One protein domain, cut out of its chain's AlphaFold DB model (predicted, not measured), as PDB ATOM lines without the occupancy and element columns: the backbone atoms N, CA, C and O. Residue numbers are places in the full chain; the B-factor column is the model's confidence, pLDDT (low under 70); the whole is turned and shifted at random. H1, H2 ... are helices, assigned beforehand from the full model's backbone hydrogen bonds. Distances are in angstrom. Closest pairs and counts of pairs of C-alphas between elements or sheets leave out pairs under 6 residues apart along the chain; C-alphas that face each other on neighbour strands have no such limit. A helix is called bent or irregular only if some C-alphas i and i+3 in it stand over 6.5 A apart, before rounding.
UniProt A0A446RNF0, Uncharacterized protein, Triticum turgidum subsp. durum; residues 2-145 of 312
ATOM      1  N   GLU A   2     330.586 383.555 272.538       52.88
ATOM      2  CA  GLU A   2     330.946 382.307 271.824       52.88
ATOM      3  C   GLU A   2     331.794 381.311 272.629       52.88
ATOM      4  O   GLU A   2     331.472 380.131 272.660       52.88
ATOM      5  N   ALA A   3     332.835 381.768 273.333       59.91
ATOM      6  CA  ALA A   3     333.706 380.872 274.104       59.91
ATOM      7  C   ALA A   3     332.963 380.128 275.234       59.91
ATOM      8  O   ALA A   3     333.261 378.976 275.530       59.91
ATOM      9  N   VAL A   4     331.954 380.771 275.833       63.66
ATOM     10  CA  VAL A   4     331.113 380.172 276.884       63.66
ATOM     11  C   VAL A   4     330.120 379.174 276.281       63.66
ATOM     12  O   VAL A   4     329.894 378.114 276.856       63.66
ATOM     13  N   ALA A   5     329.576 379.469 275.097       54.94
ATOM     14  CA  ALA A   5     328.708 378.550 274.364       54.94
ATOM     15  C   ALA A   5     329.466 377.301 273.879       54.94
ATOM     16  O   ALA A   5     328.953 376.189 273.995       54.94
ATOM     17  N   ALA A   6     330.706 377.464 273.408       58.72
ATOM     18  CA  ALA A   6     331.571 376.361 273.000       58.72
ATOM     19  C   ALA A   6     331.963 375.457 274.182       58.72
ATOM     20  O   ALA A   6     331.912 374.234 274.054       58.72
ATOM     21  N   ALA A   7     332.287 376.045 275.342       72.19
ATOM     22  CA  ALA A   7     332.587 375.312 276.577       72.19
ATOM     23  C   ALA A   7     331.364 374.548 277.122       72.19
ATOM     24  O   ALA A   7     331.460 373.388 277.525       72.19
ATOM     25  N   ALA A   8     330.181 375.170 277.082       70.06
ATOM     26  CA  ALA A   8     328.937 374.505 277.453       70.06
ATOM     27  C   ALA A   8     328.618 373.340 276.500       70.06
ATOM     28  O   ALA A   8     328.283 372.249 276.957       70.06
ATOM     29  N   ALA A   9     328.801 373.521 275.189       60.97
ATOM     30  CA  ALA A   9     328.603 372.460 274.205       60.97
ATOM     31  C   ALA A   9     329.574 371.280 274.399       60.97
ATOM     32  O   ALA A   9     329.148 370.130 274.331       60.97
ATOM     33  N   THR A  10     330.850 371.539 274.703       72.75
ATOM     34  CA  THR A  10     331.837 370.478 274.981       72.75
ATOM     35  C   THR A  10     331.494 369.704 276.249       72.75
ATOM     36  O   THR A  10     331.421 368.480 276.195       72.75
ATOM     37  N   SER A  11     331.153 370.387 277.345       81.06
ATOM     38  CA  SER A  11     330.718 369.721 278.586       81.06
ATOM     39  C   SER A  11     329.449 368.874 278.410       81.06
ATOM     40  O   SER A  11     329.309 367.799 278.996       81.06
ATOM     41  N   PHE A  12     328.523 369.324 277.558       81.00
ATOM     42  CA  PHE A  12     327.292 368.603 277.254       81.00
ATOM     43  C   PHE A  12     327.564 367.348 276.419       81.00
ATOM     44  O   PHE A  12     327.023 366.284 276.718       81.00
ATOM     45  N   VAL A  13     328.441 367.446 275.416       80.25
ATOM     46  CA  VAL A  13     328.896 366.301 274.614       80.25
ATOM     47  C   VAL A  13     329.641 365.290 275.492       80.25
ATOM     48  O   VAL A  13     329.319 364.105 275.442       80.25
ATOM     49  N   GLU A  14     330.553 365.737 276.357       80.12
ATOM     50  CA  GLU A  14     331.287 364.870 277.292       80.12
ATOM     51  C   GLU A  14     330.366 364.128 278.272       80.12
ATOM     52  O   GLU A  14     330.642 362.985 278.629       80.12
ATOM     53  N   TRP A  15     329.240 364.726 278.669       84.25
ATOM     54  CA  TRP A  15     328.243 364.071 279.522       84.25
ATOM     55  C   TRP A  15     327.283 363.150 278.756       84.25
ATOM     56  O   TRP A  15     326.846 362.116 279.274       84.25
ATOM     57  N   MET A  16     326.932 363.508 277.521       79.12
ATOM     58  CA  MET A  16     326.005 362.731 276.702       79.12
ATOM     59  C   MET A  16     326.646 361.494 276.082       79.12
ATOM     60  O   MET A  16     325.981 360.463 275.991       79.12
ATOM     61  N   VAL A  17     327.911 361.574 275.664       80.88
ATOM     62  CA  VAL A  17     328.619 360.470 274.997       80.88
ATOM     63  C   VAL A  17     328.633 359.190 275.850       80.88
ATOM     64  O   VAL A  17     328.240 358.150 275.319       80.88
ATOM     65  N   PRO A  18     328.957 359.220 277.158       80.56
ATOM     66  CA  PRO A  18     328.880 358.042 278.021       80.56
ATOM     67  C   PRO A  18     327.459 357.489 278.144       80.56
ATOM     68  O   PRO A  18     327.261 356.287 278.029       80.56
ATOM     69  N   LYS A  19     326.442 358.351 278.284       75.06
ATOM     70  CA  LYS A  19     325.034 357.917 278.359       75.06
ATOM     71  C   LYS A  19     324.546 357.265 277.072       75.06
ATOM     72  O   LYS A  19     323.799 356.291 277.124       75.06
ATOM     73  N   LEU A  20     324.951 357.799 275.923       70.62
ATOM     74  CA  LEU A  20     324.692 357.203 274.615       70.62
ATOM     75  C   LEU A  20     325.415 355.867 274.475       70.62
ATOM     76  O   LEU A  20     324.813 354.906 274.004       70.62
ATOM     77  N   PHE A  21     326.666 355.783 274.926       73.88
ATOM     78  CA  PHE A  21     327.435 354.545 274.916       73.88
ATOM     79  C   PHE A  21     326.800 353.478 275.814       73.88
ATOM     80  O   PHE A  21     326.596 352.359 275.359       73.88
ATOM     81  N   ASP A  22     326.384 353.830 277.030       80.00
ATOM     82  CA  ASP A  22     325.690 352.939 277.962       80.00
ATOM     83  C   ASP A  22     324.318 352.517 277.430       80.00
ATOM     84  O   ASP A  22     323.946 351.347 277.517       80.00
ATOM     85  N   PHE A  23     323.575 353.438 276.810       76.12
ATOM     86  CA  PHE A  23     322.299 353.133 276.170       76.12
ATOM     87  C   PHE A  23     322.481 352.180 274.984       76.12
ATOM     88  O   PHE A  23     321.748 351.198 274.869       76.12
ATOM     89  N   LEU A  24     323.478 352.412 274.129       65.81
ATOM     90  CA  LEU A  24     323.846 351.511 273.035       65.81
ATOM     91  C   LEU A  24     324.313 350.154 273.572       65.81
ATOM     92  O   LEU A  24     323.934 349.107 273.047       65.81
ATOM     93  N   HIS A  25     325.095 350.160 274.648       68.62
ATOM     94  CA  HIS A  25     325.620 348.966 275.293       68.62
ATOM     95  C   HIS A  25     324.524 348.148 275.996       68.62
ATOM     96  O   HIS A  25     324.593 346.917 276.010       68.62
ATOM     97  N   ALA A  26     323.479 348.787 276.517       67.81
ATOM     98  CA  ALA A  26     322.328 348.124 277.122       67.81
ATOM     99  C   ALA A  26     321.312 347.636 276.071       67.81
ATOM    100  O   ALA A  26     320.713 346.571 276.232       67.81
ATOM    101  N   ASN A  27     321.148 348.358 274.957       74.62
ATOM    102  CA  ASN A  27     320.157 348.032 273.931       74.62
ATOM    103  C   ASN A  27     320.720 347.095 272.857       74.62
ATOM    104  O   ASN A  27     321.311 347.499 271.853       74.62
ATOM    105  N   HIS A  28     320.504 345.793 273.055       67.75
ATOM    106  CA  HIS A  28     320.878 344.764 272.081       67.75
ATOM    107  C   HIS A  28     320.115 344.892 270.749       67.75
ATOM    108  O   HIS A  28     320.716 344.700 269.698       67.75
ATOM    109  N   GLU A  29     318.826 345.257 270.769       69.31
ATOM    110  CA  GLU A  29     318.035 345.429 269.537       69.31
ATOM    111  C   GLU A  29     318.508 346.618 268.695       69.31
ATOM    112  O   GLU A  29     318.639 346.486 267.482       69.31
ATOM    113  N   LEU A  30     318.872 347.748 269.317       74.06
ATOM    114  CA  LEU A  30     319.372 348.911 268.576       74.06
ATOM    115  C   LEU A  30     320.694 348.595 267.860       74.06
ATOM    116  O   LEU A  30     320.842 348.885 266.678       74.06
ATOM    117  N   ARG A  31     321.635 347.929 268.546       72.00
ATOM    118  CA  ARG A  31     322.901 347.481 267.938       72.00
ATOM    119  C   ARG A  31     322.684 346.459 266.827       72.00
ATOM    120  O   ARG A  31     323.405 346.469 265.834       72.00
ATOM    121  N   LYS A  32     321.708 345.568 266.997       70.00
ATOM    122  CA  LYS A  32     321.368 344.552 266.001       70.00
ATOM    123  C   LYS A  32     320.775 345.185 264.741       70.00
ATOM    124  O   LYS A  32     321.173 344.796 263.648       70.00
ATOM    125  N   ASN A  33     319.894 346.171 264.898       77.50
ATOM    126  CA  ASN A  33     319.334 346.941 263.788       77.50
ATOM    127  C   ASN A  33     320.425 347.743 263.077       77.50
ATOM    128  O   ASN A  33     320.622 347.541 261.888       77.50
ATOM    129  N   LEU A  34     321.246 348.489 263.823       78.12
ATOM    130  CA  LEU A  34     322.375 349.235 263.265       78.12
ATOM    131  C   LEU A  34     323.334 348.338 262.466       78.12
ATOM    132  O   LEU A  34     323.785 348.710 261.387       78.12
ATOM    133  N   LYS A  35     323.641 347.136 262.970       77.12
ATOM    134  CA  LYS A  35     324.475 346.168 262.242       77.12
ATOM    135  C   LYS A  35     323.837 345.758 260.911       77.12
ATOM    136  O   LYS A  35     324.554 345.638 259.922       77.12
ATOM    137  N   ASN A  36     322.526 345.526 260.889       80.75
ATOM    138  CA  ASN A  36     321.816 345.181 259.657       80.75
ATOM    139  C   ASN A  36     321.804 346.362 258.681       80.75
ATOM    140  O   ASN A  36     322.082 346.157 257.504       80.75
ATOM    141  N   ASP A  37     321.585 347.580 259.178       78.94
ATOM    142  CA  ASP A  37     321.563 348.800 258.370       78.94
ATOM    143  C   ASP A  37     322.926 349.062 257.711       78.94
ATOM    144  O   ASP A  37     322.999 349.361 256.522       78.94
ATOM    145  N   ILE A  38     324.030 348.869 258.443       79.56
ATOM    146  CA  ILE A  38     325.391 348.984 257.891       79.56
ATOM    147  C   ILE A  38     325.624 347.956 256.776       79.56
ATOM    148  O   ILE A  38     326.190 348.288 255.735       79.56
ATOM    149  N   ILE A  39     325.194 346.706 256.983       79.12
ATOM    150  CA  ILE A  39     325.315 345.645 255.973       79.12
ATOM    151  C   ILE A  39     324.488 346.000 254.732       79.12
ATOM    152  O   ILE A  39     324.983 345.866 253.614       79.12
ATOM    153  N   TYR A  40     323.267 346.502 254.917       82.38
ATOM    154  CA  TYR A  40     322.417 346.963 253.824       82.38
ATOM    155  C   TYR A  40     323.078 348.091 253.021       82.38
ATOM    156  O   TYR A  40     323.214 347.969 251.806       82.38
ATOM    157  N   ILE A  41     323.568 349.140 253.692       79.88
ATOM    158  CA  ILE A  41     324.250 350.273 253.048       79.88
ATOM    159  C   ILE A  41     325.486 349.802 252.271       79.88
ATOM    160  O   ILE A  41     325.722 350.255 251.152       79.88
ATOM    161  N   LYS A  42     326.262 348.865 252.829       80.31
ATOM    162  CA  LYS A  42     327.420 348.275 252.143       80.31
ATOM    163  C   LYS A  42     327.007 347.580 250.842       80.31
ATOM    164  O   LYS A  42     327.662 347.777 249.822       80.31
ATOM    165  N   HIS A  43     325.950 346.770 250.874       84.94
ATOM    166  CA  HIS A  43     325.453 346.071 249.687       84.94
ATOM    167  C   HIS A  43     324.883 347.039 248.641       84.94
ATOM    168  O   HIS A  43     325.187 346.899 247.461       84.94
ATOM    169  N   GLU A  44     324.123 348.051 249.065       78.81
ATOM    170  CA  GLU A  44     323.620 349.122 248.196       78.81
ATOM    171  C   GLU A  44     324.778 349.857 247.496       78.81
ATOM    172  O   GLU A  44     324.769 350.011 246.277       78.81
ATOM    173  N   PHE A  45     325.820 350.247 248.239       76.38
ATOM    174  CA  PHE A  45     326.994 350.917 247.675       76.38
ATOM    175  C   PHE A  45     327.754 350.034 246.676       76.38
ATOM    176  O   PHE A  45     328.174 350.515 245.624       76.38
ATOM    177  N   ALA A  46     327.912 348.741 246.975       76.00
ATOM    178  CA  ALA A  46     328.573 347.803 246.073       76.00
ATOM    179  C   ALA A  46     327.806 347.648 244.749       76.00
ATOM    180  O   ALA A  46     328.415 347.698 243.680       76.00
ATOM    181  N   MET A  47     326.472 347.570 244.811       78.62
ATOM    182  CA  MET A  47     325.617 347.542 243.622       78.62
ATOM    183  C   MET A  47     325.701 348.851 242.824       78.62
ATOM    184  O   MET A  47     325.860 348.803 241.607       78.62
ATOM    185  N   ILE A  48     325.674 350.019 243.481       73.56
ATOM    186  CA  ILE A  48     325.860 351.327 242.818       73.56
ATOM    187  C   ILE A  48     327.223 351.399 242.117       73.56
ATOM    188  O   ILE A  48     327.304 351.819 240.965       73.56
ATOM    189  N   SER A  49     328.296 350.959 242.784       74.56
ATOM    190  CA  SER A  49     329.639 350.943 242.197       74.56
ATOM    191  C   SER A  49     329.735 350.000 240.997       74.56
ATOM    192  O   SER A  49     330.397 350.347 240.022       74.56
ATOM    193  N   ALA A  50     329.073 348.840 241.046       76.12
ATOM    194  CA  ALA A  50     329.025 347.910 239.921       76.12
ATOM    195  C   ALA A  50     328.311 348.525 238.706       76.12
ATOM    196  O   ALA A  50     328.812 348.407 237.592       76.12
ATOM    197  N   VAL A  51     327.205 349.249 238.921       73.94
ATOM    198  CA  VAL A  51     326.488 349.962 237.848       73.94
ATOM    199  C   VAL A  51     327.352 351.051 237.210       73.94
ATOM    200  O   VAL A  51     327.384 351.149 235.989       73.94
ATOM    201  N   ILE A  52     328.068 351.849 238.010       70.38
ATOM    202  CA  ILE A  52     328.956 352.905 237.486       70.38
ATOM    203  C   ILE A  52     330.072 352.295 236.629       70.38
ATOM    204  O   ILE A  52     330.323 352.758 235.522       70.38
ATOM    205  N   LYS A  53     330.700 351.210 237.100       69.81
ATOM    206  CA  LYS A  53     331.750 350.515 236.340       69.81
ATOM    207  C   LYS A  53     331.233 349.892 235.045       69.81
ATOM    208  O   LYS A  53     331.978 349.840 234.068       69.81
ATOM    209  N   ASP A  54     329.990 349.413 235.031       65.00
ATOM    210  CA  ASP A  54     329.344 348.919 233.812       65.00
ATOM    211  C   ASP A  54     329.056 350.054 232.808       65.00
ATOM    212  O   ASP A  54     329.173 349.821 231.604       65.00
ATOM    213  N   ASP A  55     328.760 351.279 233.263       61.00
ATOM    214  CA  ASP A  55     328.543 352.444 232.386       61.00
ATOM    215  C   ASP A  55     329.860 353.009 231.819       61.00
ATOM    216  O   ASP A  55     329.956 353.236 230.613       61.00
ATOM    217  N   ASP A  56     330.913 353.111 232.642       58.03
ATOM    218  CA  ASP A  56     332.264 353.521 232.211       58.03
ATOM    219  C   ASP A  56     332.873 352.534 231.195       58.03
ATOM    220  O   ASP A  56     333.638 352.909 230.304       58.03
ATOM    221  N   SER A  57     332.499 351.252 231.288       55.06
ATOM    222  CA  SER A  57     332.967 350.194 230.386       55.06
ATOM    223  C   SER A  57     332.241 350.168 229.034       55.06
ATOM    224  O   SER A  57     332.623 349.379 228.172       55.06
ATOM    225  N   ARG A  58     331.246 351.039 228.779       52.94
ATOM    226  CA  ARG A  58     330.519 351.115 227.486       52.94
ATOM    227  C   ARG A  58     331.390 351.523 226.289       52.94
ATOM    228  O   ARG A  58     330.905 351.487 225.160       52.94
ATOM    229  N   GLY A  59     332.667 351.846 226.504       50.34
ATOM    230  CA  GLY A  59     333.683 351.978 225.453       50.34
ATOM    231  C   GLY A  59     334.315 350.656 224.976       50.34
ATOM    232  O   GLY A  59     335.052 350.669 223.994       50.34
ATOM    233  N   GLY A  60     334.041 349.515 225.621       44.53
ATOM    234  CA  GLY A  60     334.594 348.209 225.253       44.53
ATOM    235  C   GLY A  60     333.573 347.082 225.410       44.53
ATOM    236  O   GLY A  60     332.796 347.064 226.355       44.53
ATOM    237  N   CYS A  61     333.554 346.133 224.472       41.19
ATOM    238  CA  CYS A  61     332.589 345.030 224.364       41.19
ATOM    239  C   CYS A  61     332.539 344.078 225.586       41.19
ATOM    240  O   CYS A  61     332.949 342.922 225.491       41.19
ATOM    241  N   ARG A  62     331.990 344.515 226.724       45.44
ATOM    242  CA  ARG A  62     331.551 343.656 227.834       45.44
ATOM    243  C   ARG A  62     330.129 344.048 228.215       45.44
ATOM    244  O   ARG A  62     329.813 345.219 228.384       45.44
ATOM    245  N   SER A  63     329.243 343.058 228.248       49.44
ATOM    246  CA  SER A  63     327.812 343.262 228.466       49.44
ATOM    247  C   SER A  63     327.564 343.900 229.838       49.44
ATOM    248  O   SER A  63     327.921 343.310 230.854       49.44
ATOM    249  N   SER A  64     326.891 345.057 229.842       51.06
ATOM    250  CA  SER A  64     326.433 345.897 230.976       51.06
ATOM    251  C   SER A  64     325.648 345.173 232.094       51.06
ATOM    252  O   SER A  64     325.094 345.814 232.981       51.06
ATOM    253  N   SER A  65     325.517 343.850 232.026       61.84
ATOM    254  CA  SER A  65     324.791 343.015 232.980       61.84
ATOM    255  C   SER A  65     325.727 342.121 233.808       61.84
ATOM    256  O   SER A  65     325.301 341.585 234.828       61.84
ATOM    257  N   GLU A  66     326.993 341.953 233.409       69.25
ATOM    258  CA  GLU A  66     327.897 340.959 234.000       69.25
ATOM    259  C   GLU A  66     328.485 341.395 235.354       69.25
ATOM    260  O   GLU A  66     328.550 340.573 236.276       69.25
ATOM    261  N   GLN A  67     328.860 342.670 235.536       72.56
ATOM    262  CA  GLN A  67     329.437 343.130 236.809       72.56
ATOM    263  C   GLN A  67     328.365 343.259 237.891       72.56
ATOM    264  O   GLN A  67     328.552 342.750 238.999       72.56
ATOM    265  N   VAL A  68     327.204 343.837 237.564       76.88
ATOM    266  CA  VAL A  68     326.045 343.883 238.475       76.88
ATOM    267  C   VAL A  68     325.581 342.471 238.859       76.88
ATOM    268  O   VAL A  68     325.286 342.209 240.028       76.88
ATOM    269  N   HIS A  69     325.566 341.524 237.914       79.31
ATOM    270  CA  HIS A  69     325.232 340.129 238.211       79.31
ATOM    271  C   HIS A  69     326.267 339.457 239.123       79.31
ATOM    272  O   HIS A  69     325.897 338.725 240.044       79.31
ATOM    273  N   THR A  70     327.554 339.726 238.902       79.50
ATOM    274  CA  THR A  70     328.644 339.205 239.738       79.50
ATOM    275  C   THR A  70     328.538 339.719 241.172       79.50
ATOM    276  O   THR A  70     328.656 338.933 242.116       79.50
ATOM    277  N   GLU A  71     328.247 341.008 241.352       81.06
ATOM    278  CA  GLU A  71     328.090 341.586 242.686       81.06
ATOM    279  C   GLU A  71     326.835 341.062 243.390       81.06
ATOM    280  O   GLU A  71     326.886 340.674 244.558       81.06
ATOM    281  N   TRP A  72     325.729 340.902 242.660       84.31
ATOM    282  CA  TRP A  72     324.544 340.221 243.178       84.31
ATOM    283  C   TRP A  72     324.858 338.802 243.685       84.31
ATOM    284  O   TRP A  72     324.457 338.429 244.791       84.31
ATOM    285  N   ILE A  73     325.609 338.009 242.912       83.12
ATOM    286  CA  ILE A  73     326.032 336.665 243.330       83.12
ATOM    287  C   ILE A  73     326.853 336.726 244.628       83.12
ATOM    288  O   ILE A  73     326.694 335.854 245.487       83.12
ATOM    289  N   ASN A  74     327.709 337.736 244.801       81.88
ATOM    290  CA  ASN A  74     328.488 337.912 246.029       81.88
ATOM    291  C   ASN A  74     327.590 338.182 247.245       81.88
ATOM    292  O   ASN A  74     327.775 337.537 248.279       81.88
ATOM    293  N   ILE A  75     326.577 339.043 247.108       80.75
ATOM    294  CA  ILE A  75     325.598 339.335 248.169       80.75
ATOM    295  C   ILE A  75     324.832 338.065 248.574       80.75
ATOM    296  O   ILE A  75     324.723 337.749 249.762       80.75
ATOM    297  N   VAL A  76     324.346 337.286 247.599       84.56
ATOM    298  CA  VAL A  76     323.641 336.015 247.860       84.56
ATOM    299  C   VAL A  76     324.551 335.003 248.548       84.56
ATOM    300  O   VAL A  76     324.120 334.304 249.466       84.56
ATOM    301  N   ARG A  77     325.818 334.928 248.132       82.69
ATOM    302  CA  ARG A  77     326.808 334.038 248.744       82.69
ATOM    303  C   ARG A  77     327.083 334.426 250.200       82.69
ATOM    304  O   ARG A  77     327.112 333.548 251.057       82.69
ATOM    305  N   GLU A  78     327.219 335.718 250.500       83.12
ATOM    306  CA  GLU A  78     327.380 336.210 251.875       83.12
ATOM    307  C   GLU A  78     326.158 335.869 252.748       83.12
ATOM    308  O   GLU A  78     326.307 335.434 253.893       83.12
ATOM    309  N   LEU A  79     324.944 336.001 252.203       80.94
ATOM    310  CA  LEU A  79     323.718 335.605 252.897       80.94
ATOM    311  C   LEU A  79     323.667 334.094 253.166       80.94
ATOM    312  O   LEU A  79     323.319 333.689 254.275       80.94
ATOM    313  N   ALA A  80     324.037 333.265 252.186       74.31
ATOM    314  CA  ALA A  80     324.077 331.812 252.337       74.31
ATOM    315  C   ALA A  80     325.042 331.383 253.453       74.31
ATOM    316  O   ALA A  80     324.672 330.571 254.301       74.31
ATOM    317  N   HIS A  81     326.230 331.990 253.515       75.62
ATOM    318  CA  HIS A  81     327.184 331.750 254.600       75.62
ATOM    319  C   HIS A  81     326.635 332.183 255.963       75.62
ATOM    320  O   HIS A  81     326.751 331.447 256.936       75.62
ATOM    321  N   ALA A  82     325.950 333.326 256.044       78.19
ATOM    322  CA  ALA A  82     325.339 333.759 257.300       78.19
ATOM    323  C   ALA A  82     324.211 332.820 257.783       78.19
ATOM    324  O   ALA A  82     324.006 332.674 258.992       78.19
ATOM    325  N   ILE A  83     323.478 332.190 256.856       78.56
ATOM    326  CA  ILE A  83     322.487 331.148 257.169       78.56
ATOM    327  C   ILE A  83     323.182 329.887 257.692       78.56
ATOM    328  O   ILE A  83     322.762 329.352 258.719       78.56
ATOM    329  N   GLU A  84     324.249 329.443 257.030       73.88
ATOM    330  CA  GLU A  84     325.061 328.295 257.454       73.88
ATOM    331  C   GLU A  84     325.627 328.506 258.868       73.88
ATOM    332  O   GLU A  84     325.368 327.696 259.756       73.88
ATOM    333  N   ASP A  85     326.246 329.660 259.132       79.25
ATOM    334  CA  ASP A  85     326.787 330.022 260.450       79.25
ATOM    335  C   ASP A  85     325.722 330.032 261.556       79.25
ATOM    336  O   ASP A  85     326.014 329.780 262.729       79.25
ATOM    337  N   CYS A  86     324.483 330.401 261.223       78.94
ATOM    338  CA  CYS A  86     323.360 330.381 262.160       78.94
ATOM    339  C   CYS A  86     322.965 328.941 262.518       78.94
ATOM    340  O   CYS A  86     322.781 328.619 263.695       78.94
ATOM    341  N   ILE A  87     322.884 328.064 261.513       75.69
ATOM    342  CA  ILE A  87     322.572 326.643 261.694       75.69
ATOM    343  C   ILE A  87     323.684 325.952 262.490       75.69
ATOM    344  O   ILE A  87     323.387 325.262 263.464       75.69
ATOM    345  N   ASP A  88     324.951 326.182 262.146       76.00
ATOM    346  CA  ASP A  88     326.094 325.565 262.824       76.00
ATOM    347  C   ASP A  88     326.184 325.988 264.293       76.00
ATOM    348  O   ASP A  88     326.344 325.143 265.179       76.00
ATOM    349  N   ARG A  89     325.982 327.280 264.596       75.56
ATOM    350  CA  ARG A  89     325.920 327.763 265.986       75.56
ATOM    351  C   ARG A  89     324.779 327.123 266.766       75.56
ATOM    352  O   ARG A  89     324.960 326.783 267.938       75.56
ATOM    353  N   PHE A  90     323.623 326.929 266.136       76.00
ATOM    354  CA  PHE A  90     322.508 326.229 266.762       76.00
ATOM    355  C   PHE A  90     322.844 324.758 267.028       76.00
ATOM    356  O   PHE A  90     322.717 324.308 268.167       76.00
ATOM    357  N   MET A  91     323.351 324.030 266.036       71.44
ATOM    358  CA  MET A  91     323.738 322.622 266.177       71.44
ATOM    359  C   MET A  91     324.812 322.422 267.253       71.44
ATOM    360  O   MET A  91     324.684 321.543 268.108       71.44
ATOM    361  N   HIS A  92     325.828 323.287 267.286       70.81
ATOM    362  CA  HIS A  92     326.850 323.285 268.331       70.81
ATOM    363  C   HIS A  92     326.245 323.538 269.723       70.81
ATOM    364  O   HIS A  92     326.563 322.860 270.696       70.81
ATOM    365  N   SER A  93     325.321 324.494 269.836       67.69
ATOM    366  CA  SER A  93     324.678 324.812 271.118       67.69
ATOM    367  C   SER A  93     323.750 323.708 271.643       67.69
ATOM    368  O   SER A  93     323.581 323.583 272.856       67.69
ATOM    369  N   VAL A  94     323.158 322.910 270.749       67.00
ATOM    370  CA  VAL A  94     322.295 321.772 271.100       67.00
ATOM    371  C   VAL A  94     323.131 320.553 271.497       67.00
ATOM    372  O   VAL A  94     322.806 319.903 272.481       67.00
ATOM    373  N   THR A  95     324.232 320.277 270.794       63.12
ATOM    374  CA  THR A  95     325.109 319.118 271.063       63.12
ATOM    375  C   THR A  95     325.910 319.244 272.364       63.12
ATOM    376  O   THR A  95     326.113 318.250 273.055       63.12
ATOM    377  N   MET A  96     326.304 320.460 272.762       54.34
ATOM    378  CA  MET A  96     326.981 320.713 274.048       54.34
ATOM    379  C   MET A  96     326.046 320.653 275.272       54.34
ATOM    380  O   MET A  96     326.511 320.728 276.407       54.34
ATOM    381  N   ALA A  97     324.728 320.552 275.076       54.28
ATOM    382  CA  ALA A  97     323.758 320.529 276.172       54.28
ATOM    383  C   ALA A  97     323.560 319.127 276.792       54.28
ATOM    384  O   ALA A  97     323.062 319.029 277.913       54.28
ATOM    385  N   ASP A  98     324.004 318.062 276.113       51.91
ATOM    386  CA  ASP A  98     323.790 316.666 276.524       51.91
ATOM    387  C   ASP A  98     324.844 316.109 277.514       51.91
ATOM    388  O   ASP A  98     324.749 314.947 277.918       51.91
ATOM    389  N   SER A  99     325.835 316.900 277.958       50.97
ATOM    390  CA  SER A  99     326.988 316.373 278.720       50.97
ATOM    391  C   SER A  99     326.949 316.486 280.255       50.97
ATOM    392  O   SER A  99     327.924 316.088 280.887       50.97
ATOM    393  N   GLU A 100     325.880 316.960 280.910       51.69
ATOM    394  CA  GLU A 100     325.864 317.064 282.385       51.69
ATOM    395  C   GLU A 100     324.598 316.490 283.040       51.69
ATOM    396  O   GLU A 100     323.482 316.988 282.882       51.69
ATOM    397  N   LYS A 101     324.774 315.423 283.833       48.44
ATOM    398  CA  LYS A 101     323.704 314.746 284.581       48.44
ATOM    399  C   LYS A 101     323.557 315.328 285.995       48.44
ATOM    400  O   LYS A 101     324.437 315.174 286.830       48.44
ATOM    401  N   GLY A 102     322.383 315.894 286.301       55.84
ATOM    402  CA  GLY A 102     321.946 316.230 287.670       55.84
ATOM    403  C   GLY A 102     320.517 316.804 287.743       55.84
ATOM    404  O   GLY A 102     320.051 317.427 286.792       55.84
ATOM    405  N   ARG A 103     319.775 316.627 288.852       54.69
ATOM    406  CA  ARG A 103     318.356 317.073 288.966       54.69
ATOM    407  C   ARG A 103     318.185 318.603 288.918       54.69
ATOM    408  O   ARG A 103     317.222 319.060 288.307       54.69
ATOM    409  N   LEU A 104     319.124 319.366 289.492       51.50
ATOM    410  CA  LEU A 104     319.185 320.838 289.416       51.50
ATOM    411  C   LEU A 104     319.599 321.323 288.011       51.50
ATOM    412  O   LEU A 104     319.148 322.372 287.551       51.50
ATOM    413  N   SER A 105     320.359 320.497 287.280       57.53
ATOM    414  CA  SER A 105     320.740 320.778 285.892       57.53
ATOM    415  C   SER A 105     319.528 320.829 284.959       57.53
ATOM    416  O   SER A 105     319.547 321.594 284.012       57.53
ATOM    417  N   ARG A 106     318.423 320.117 285.237       55.59
ATOM    418  CA  ARG A 106     317.276 320.036 284.309       55.59
ATOM    419  C   ARG A 106     316.498 321.342 284.151       55.59
ATOM    420  O   ARG A 106     316.039 321.637 283.050       55.59
ATOM    421  N   ALA A 107     316.336 322.119 285.220       57.69
ATOM    422  CA  ALA A 107     315.670 323.422 285.147       57.69
ATOM    423  C   ALA A 107     316.570 324.457 284.452       57.69
ATOM    424  O   ALA A 107     316.129 325.136 283.523       57.69
ATOM    425  N   LEU A 108     317.856 324.497 284.821       58.34
ATOM    426  CA  LEU A 108     318.873 325.326 284.165       58.34
ATOM    427  C   LEU A 108     319.049 324.960 282.686       58.34
ATOM    428  O   LEU A 108     319.161 325.845 281.845       58.34
ATOM    429  N   HIS A 109     318.998 323.671 282.356       63.81
ATOM    430  CA  HIS A 109     319.035 323.145 280.998       63.81
ATOM    431  C   HIS A 109     317.823 323.633 280.205       63.81
ATOM    432  O   HIS A 109     317.998 324.240 279.159       63.81
ATOM    433  N   ARG A 110     316.595 323.504 280.729       59.19
ATOM    434  CA  ARG A 110     315.383 324.016 280.060       59.19
ATOM    435  C   ARG A 110     315.456 325.519 279.774       59.19
ATOM    436  O   ARG A 110     315.090 325.935 278.678       59.19
ATOM    437  N   VAL A 111     315.970 326.315 280.713       61.91
ATOM    438  CA  VAL A 111     316.153 327.766 280.530       61.91
ATOM    439  C   VAL A 111     317.258 328.070 279.512       61.91
ATOM    440  O   VAL A 111     317.053 328.901 278.627       61.91
ATOM    441  N   LYS A 112     318.406 327.382 279.574       65.25
ATOM    442  CA  LYS A 112     319.494 327.512 278.589       65.25
ATOM    443  C   LYS A 112     319.020 327.126 277.185       65.25
ATOM    444  O   LYS A 112     319.237 327.891 276.246       65.25
ATOM    445  N   THR A 113     318.307 326.012 277.033       66.06
ATOM    446  CA  THR A 113     317.729 325.567 275.759       66.06
ATOM    447  C   THR A 113     316.684 326.558 275.244       66.06
ATOM    448  O   THR A 113     316.710 326.908 274.069       66.06
ATOM    449  N   ALA A 114     315.796 327.072 276.102       66.62
ATOM    450  CA  ALA A 114     314.798 328.071 275.711       66.62
ATOM    451  C   ALA A 114     315.442 329.397 275.270       66.62
ATOM    452  O   ALA A 114     315.071 329.945 274.233       66.62
ATOM    453  N   LYS A 115     316.461 329.880 275.994       71.12
ATOM    454  CA  LYS A 115     317.236 331.077 275.621       71.12
ATOM    455  C   LYS A 115     317.974 330.883 274.296       71.12
ATOM    456  O   LYS A 115     318.018 331.796 273.478       71.12
ATOM    457  N   THR A 116     318.518 329.692 274.068       70.44
ATOM    458  CA  THR A 116     319.205 329.324 272.823       70.44
ATOM    459  C   THR A 116     318.233 329.273 271.645       70.44
ATOM    460  O   THR A 116     318.498 329.880 270.611       70.44
ATOM    461  N   ARG A 117     317.052 328.668 271.828       75.25
ATOM    462  CA  ARG A 117     315.959 328.694 270.841       75.25
ATOM    463  C   ARG A 117     315.481 330.116 270.549       75.25
ATOM    464  O   ARG A 117     315.247 330.447 269.394       75.25
ATOM    465  N   GLY A 118     315.375 330.966 271.572       76.62
ATOM    466  CA  GLY A 118     315.006 332.373 271.415       76.62
ATOM    467  C   GLY A 118     316.032 333.168 270.604       76.62
ATOM    468  O   GLY A 118     315.659 333.891 269.683       76.62
ATOM    469  N   LYS A 119     317.328 332.988 270.892       78.25
ATOM    470  CA  LYS A 119     318.423 333.590 270.113       78.25
ATOM    471  C   LYS A 119     318.413 333.114 268.662       78.25
ATOM    472  O   LYS A 119     318.471 333.944 267.763       78.25
ATOM    473  N   PHE A 120     318.263 331.810 268.448       80.31
ATOM    474  CA  PHE A 120     318.176 331.223 267.115       80.31
ATOM    475  C   PHE A 120     316.982 331.769 266.323       80.31
ATOM    476  O   PHE A 120     317.140 332.229 265.198       80.31
ATOM    477  N   ALA A 121     315.795 331.832 266.935       80.12
ATOM    478  CA  ALA A 121     314.611 332.414 266.302       80.12
ATOM    479  C   ALA A 121     314.804 333.900 265.953       80.12
ATOM    480  O   ALA A 121     314.373 334.355 264.893       80.12
ATOM    481  N   ALA A 122     315.462 334.670 266.824       81.25
ATOM    482  CA  ALA A 122     315.783 336.066 266.554       81.25
ATOM    483  C   ALA A 122     316.801 336.220 265.411       81.25
ATOM    484  O   ALA A 122     316.721 337.187 264.655       81.25
ATOM    485  N   GLU A 123     317.749 335.296 265.279       81.94
ATOM    486  CA  GLU A 123     318.744 335.291 264.209       81.94
ATOM    487  C   GLU A 123     318.140 334.879 262.861       81.94
ATOM    488  O   GLU A 123     318.382 335.550 261.861       81.94
ATOM    489  N   ILE A 124     317.239 333.889 262.844       84.06
ATOM    490  CA  ILE A 124     316.442 333.535 261.659       84.06
ATOM    491  C   ILE A 124     315.643 334.736 261.146       84.06
ATOM    492  O   ILE A 124     315.642 335.001 259.947       84.06
ATOM    493  N   ARG A 125     314.983 335.499 262.032       84.50
ATOM    494  CA  ARG A 125     314.250 336.712 261.619       84.50
ATOM    495  C   ARG A 125     315.168 337.740 260.961       84.50
ATOM    496  O   ARG A 125     314.785 338.364 259.983       84.50
ATOM    497  N   THR A 126     316.391 337.889 261.462       86.06
ATOM    498  CA  THR A 126     317.378 338.791 260.861       86.06
ATOM    499  C   THR A 126     317.853 338.308 259.500       86.06
ATOM    500  O   THR A 126     317.956 339.111 258.581       86.06
ATOM    501  N   LEU A 127     318.098 337.007 259.342       86.62
ATOM    502  CA  LEU A 127     318.454 336.431 258.046       86.62
ATOM    503  C   LEU A 127     317.320 336.573 257.028       86.62
ATOM    504  O   LEU A 127     317.585 336.877 255.869       86.62
ATOM    505  N   LYS A 128     316.065 336.433 257.469       86.56
ATOM    506  CA  LYS A 128     314.892 336.707 256.634       86.56
ATOM    507  C   LYS A 128     314.893 338.155 256.136       86.56
ATOM    508  O   LYS A 128     314.804 338.361 254.932       86.56
ATOM    509  N   ASN A 129     315.068 339.133 257.026       86.31
ATOM    510  CA  ASN A 129     315.124 340.543 256.625       86.31
ATOM    511  C   ASN A 129     316.276 340.800 255.637       86.31
ATOM    512  O   ASN A 129     316.060 341.397 254.591       86.31
ATOM    513  N   ARG A 130     317.472 340.248 255.897       85.50
ATOM    514  CA  ARG A 130     318.615 340.348 254.969       85.50
ATOM    515  C   ARG A 130     318.322 339.734 253.597       85.50
ATOM    516  O   ARG A 130     318.786 340.252 252.587       85.50
ATOM    517  N   SER A 131     317.559 338.642 253.550       87.44
ATOM    518  CA  SER A 131     317.104 338.036 252.296       87.44
ATOM    519  C   SER A 131     316.133 338.934 251.534       87.44
ATOM    520  O   SER A 131     316.216 339.013 250.310       87.44
ATOM    521  N   GLU A 132     315.211 339.591 252.234       88.19
ATOM    522  CA  GLU A 132     314.273 340.541 251.629       88.19
ATOM    523  C   GLU A 132     315.015 341.763 251.081       88.19
ATOM    524  O   GLU A 132     314.761 342.180 249.953       88.19
ATOM    525  N   ASP A 133     315.982 342.288 251.829       88.19
ATOM    526  CA  ASP A 133     316.806 343.415 251.397       88.19
ATOM    527  C   ASP A 133     317.646 343.066 250.164       88.19
ATOM    528  O   ASP A 133     317.645 343.814 249.188       88.19
ATOM    529  N   ALA A 134     318.278 341.889 250.149       84.94
ATOM    530  CA  ALA A 134     318.973 341.375 248.974       84.94
ATOM    531  C   ALA A 134     318.027 341.277 247.758       84.94
ATOM    532  O   ALA A 134     318.366 341.717 246.661       84.94
ATOM    533  N   SER A 135     316.803 340.770 247.947       85.69
ATOM    534  CA  SER A 135     315.808 340.698 246.869       85.69
ATOM    535  C   SER A 135     315.432 342.077 246.318       85.69
ATOM    536  O   SER A 135     315.343 342.232 245.099       85.69
ATOM    537  N   LYS A 136     315.248 343.082 247.186       88.81
ATOM    538  CA  LYS A 136     314.964 344.468 246.772       88.81
ATOM    539  C   LYS A 136     316.119 345.062 245.966       88.81
ATOM    540  O   LYS A 136     315.880 345.707 244.950       88.81
ATOM    541  N   LEU A 137     317.365 344.819 246.382       84.25
ATOM    542  CA  LEU A 137     318.555 345.257 245.642       84.25
ATOM    543  C   LEU A 137     318.601 344.639 244.243       84.25
ATOM    544  O   LEU A 137     318.828 345.341 243.259       84.25
ATOM    545  N   ARG A 138     318.330 343.334 244.135       84.62
ATOM    546  CA  ARG A 138     318.265 342.650 242.841       84.62
ATOM    547  C   ARG A 138     317.180 343.238 241.943       84.62
ATOM    548  O   ARG A 138     317.424 343.454 240.764       84.62
ATOM    549  N   GLU A 139     315.986 343.483 242.471       85.25
ATOM    550  CA  GLU A 139     314.907 344.098 241.694       85.25
ATOM    551  C   GLU A 139     315.309 345.494 241.200       85.25
ATOM    552  O   GLU A 139     315.202 345.786 240.011       85.25
ATOM    553  N   LYS A 140     315.871 346.316 242.090       85.56
ATOM    554  CA  LYS A 140     316.280 347.691 241.793       85.56
ATOM    555  C   LYS A 140     317.357 347.784 240.707       85.56
ATOM    556  O   LYS A 140     317.277 348.667 239.857       85.56
ATOM    557  N   TYR A 141     318.346 346.891 240.728       76.62
ATOM    558  CA  TYR A 141     319.543 347.008 239.884       76.62
ATOM    559  C   TYR A 141     319.632 345.982 238.749       76.62
ATOM    560  O   TYR A 141     320.297 346.252 237.756       76.62
ATOM    561  N   CYS A 142     318.953 344.835 238.844       71.00
ATOM    562  CA  CYS A 142     319.009 343.790 237.816       71.00
ATOM    563  C   CYS A 142     317.763 343.763 236.912       71.00
ATOM    564  O   CYS A 142     317.903 343.465 235.726       71.00
ATOM    565  N   ASN A 143     316.561 344.086 237.419       62.75
ATOM    566  CA  ASN A 143     315.330 344.044 236.607       62.75
ATOM    567  C   ASN A 143     315.126 345.295 235.737       62.75
ATOM    568  O   ASN A 143     314.456 345.217 234.709       62.75
ATOM    569  N   ASN A 144     315.726 346.436 236.092       52.50
ATOM    570  CA  ASN A 144     315.613 347.654 235.280       52.50
ATOM    571  C   ASN A 144     316.380 347.574 233.944       52.50
ATOM    572  O   ASN A 144     316.146 348.381 233.050       52.50
ATOM    573  N   SER A 145     317.226 346.555 233.768       49.84
ATOM    574  CA  SER A 145     317.926 346.244 232.513       49.84
ATOM    575  C   SER A 145     316.992 345.753 231.395       49.84
ATOM    576  O   SER A 145     317.402 345.692 230.240       49.84
TER     577      SER A 145
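What this domain is: This is residues 2 to 145 of the 312 residues of an uncharacterized protein of Triticum turgidum subsp. durum (UniProt A0A446RNF0). Three long helices, H2, H3 and H4, make a slim up-and-down bundle, each running against the one before it, and H1 sticks out from the first residues of H2 as a long arm. H3 and H4 lie side by side as a long hairpin, while H2 meets them over part of its length. The printed part has 144 residues with four named helices, H1 to H4 in order, and no named strand: all helix. It is extended, with a radius of gyration of the C-alphas of 23.2 A, and flat, spanning 74 by 58 by 19 A.

How they stand to each other: Start with H1, residues 2 to 26, and H2, residues 28 to 59: they only just touch, only at the corner, with 3 pairs of C-alphas within 8 A, closest at Leu 24 and Arg 31, 6.6 A, and stand about perpendicular at 76 degrees. Next, H3, residues 66 to 99, forms a hairpin with H2: residues 43 to 54 touch residues 67 to 75, the closest C-alphas being Ala 50 and Val 68, 5.2 A, at a shallow tilt of 26 degrees, opposite ways. H4, residues 105 to 145, forms a second hairpin with H3, opposite ways at a shallow tilt of 6 degrees; the closest C-alphas, Phe 90 and Phe 120, are 6.6 A apart. H2 touches H4 with residues 36 to 51 alone, closest at C-alphas 44 and 137, 6.9 A. H1 is apart from H3 and H4. O i to N i+4 pairs within hydrogen-bond range number 19 of 21 in H1, 26 of 28 in H2, 27 of 30 in H3 and 35 of 37 in H4.

Where its parts are: Find C-alpha 2 at (330.946, 382.307, 271.824); H1 runs 35.6 A from there. H2 covers 48.9 A and is irregular, with C-alphas 56 and 59 7.1 A apart. H3 covers 51.0 A. H4 covers 59.2 A, with a kink of 28 degrees near residue 139, to C-alpha 145 at (317.926, 346.244, 232.513).

The domain as a whole: The farthest C-alphas, Gly 59 and Arg 103, are 74.1 A apart. Residues 2 to 31 and 101 to 108 stand free. The printed part has no cut and no long link. Its mean pLDDT is 71.8, and 50 residues are under 70, among them 53 to 66 and 93 to 114.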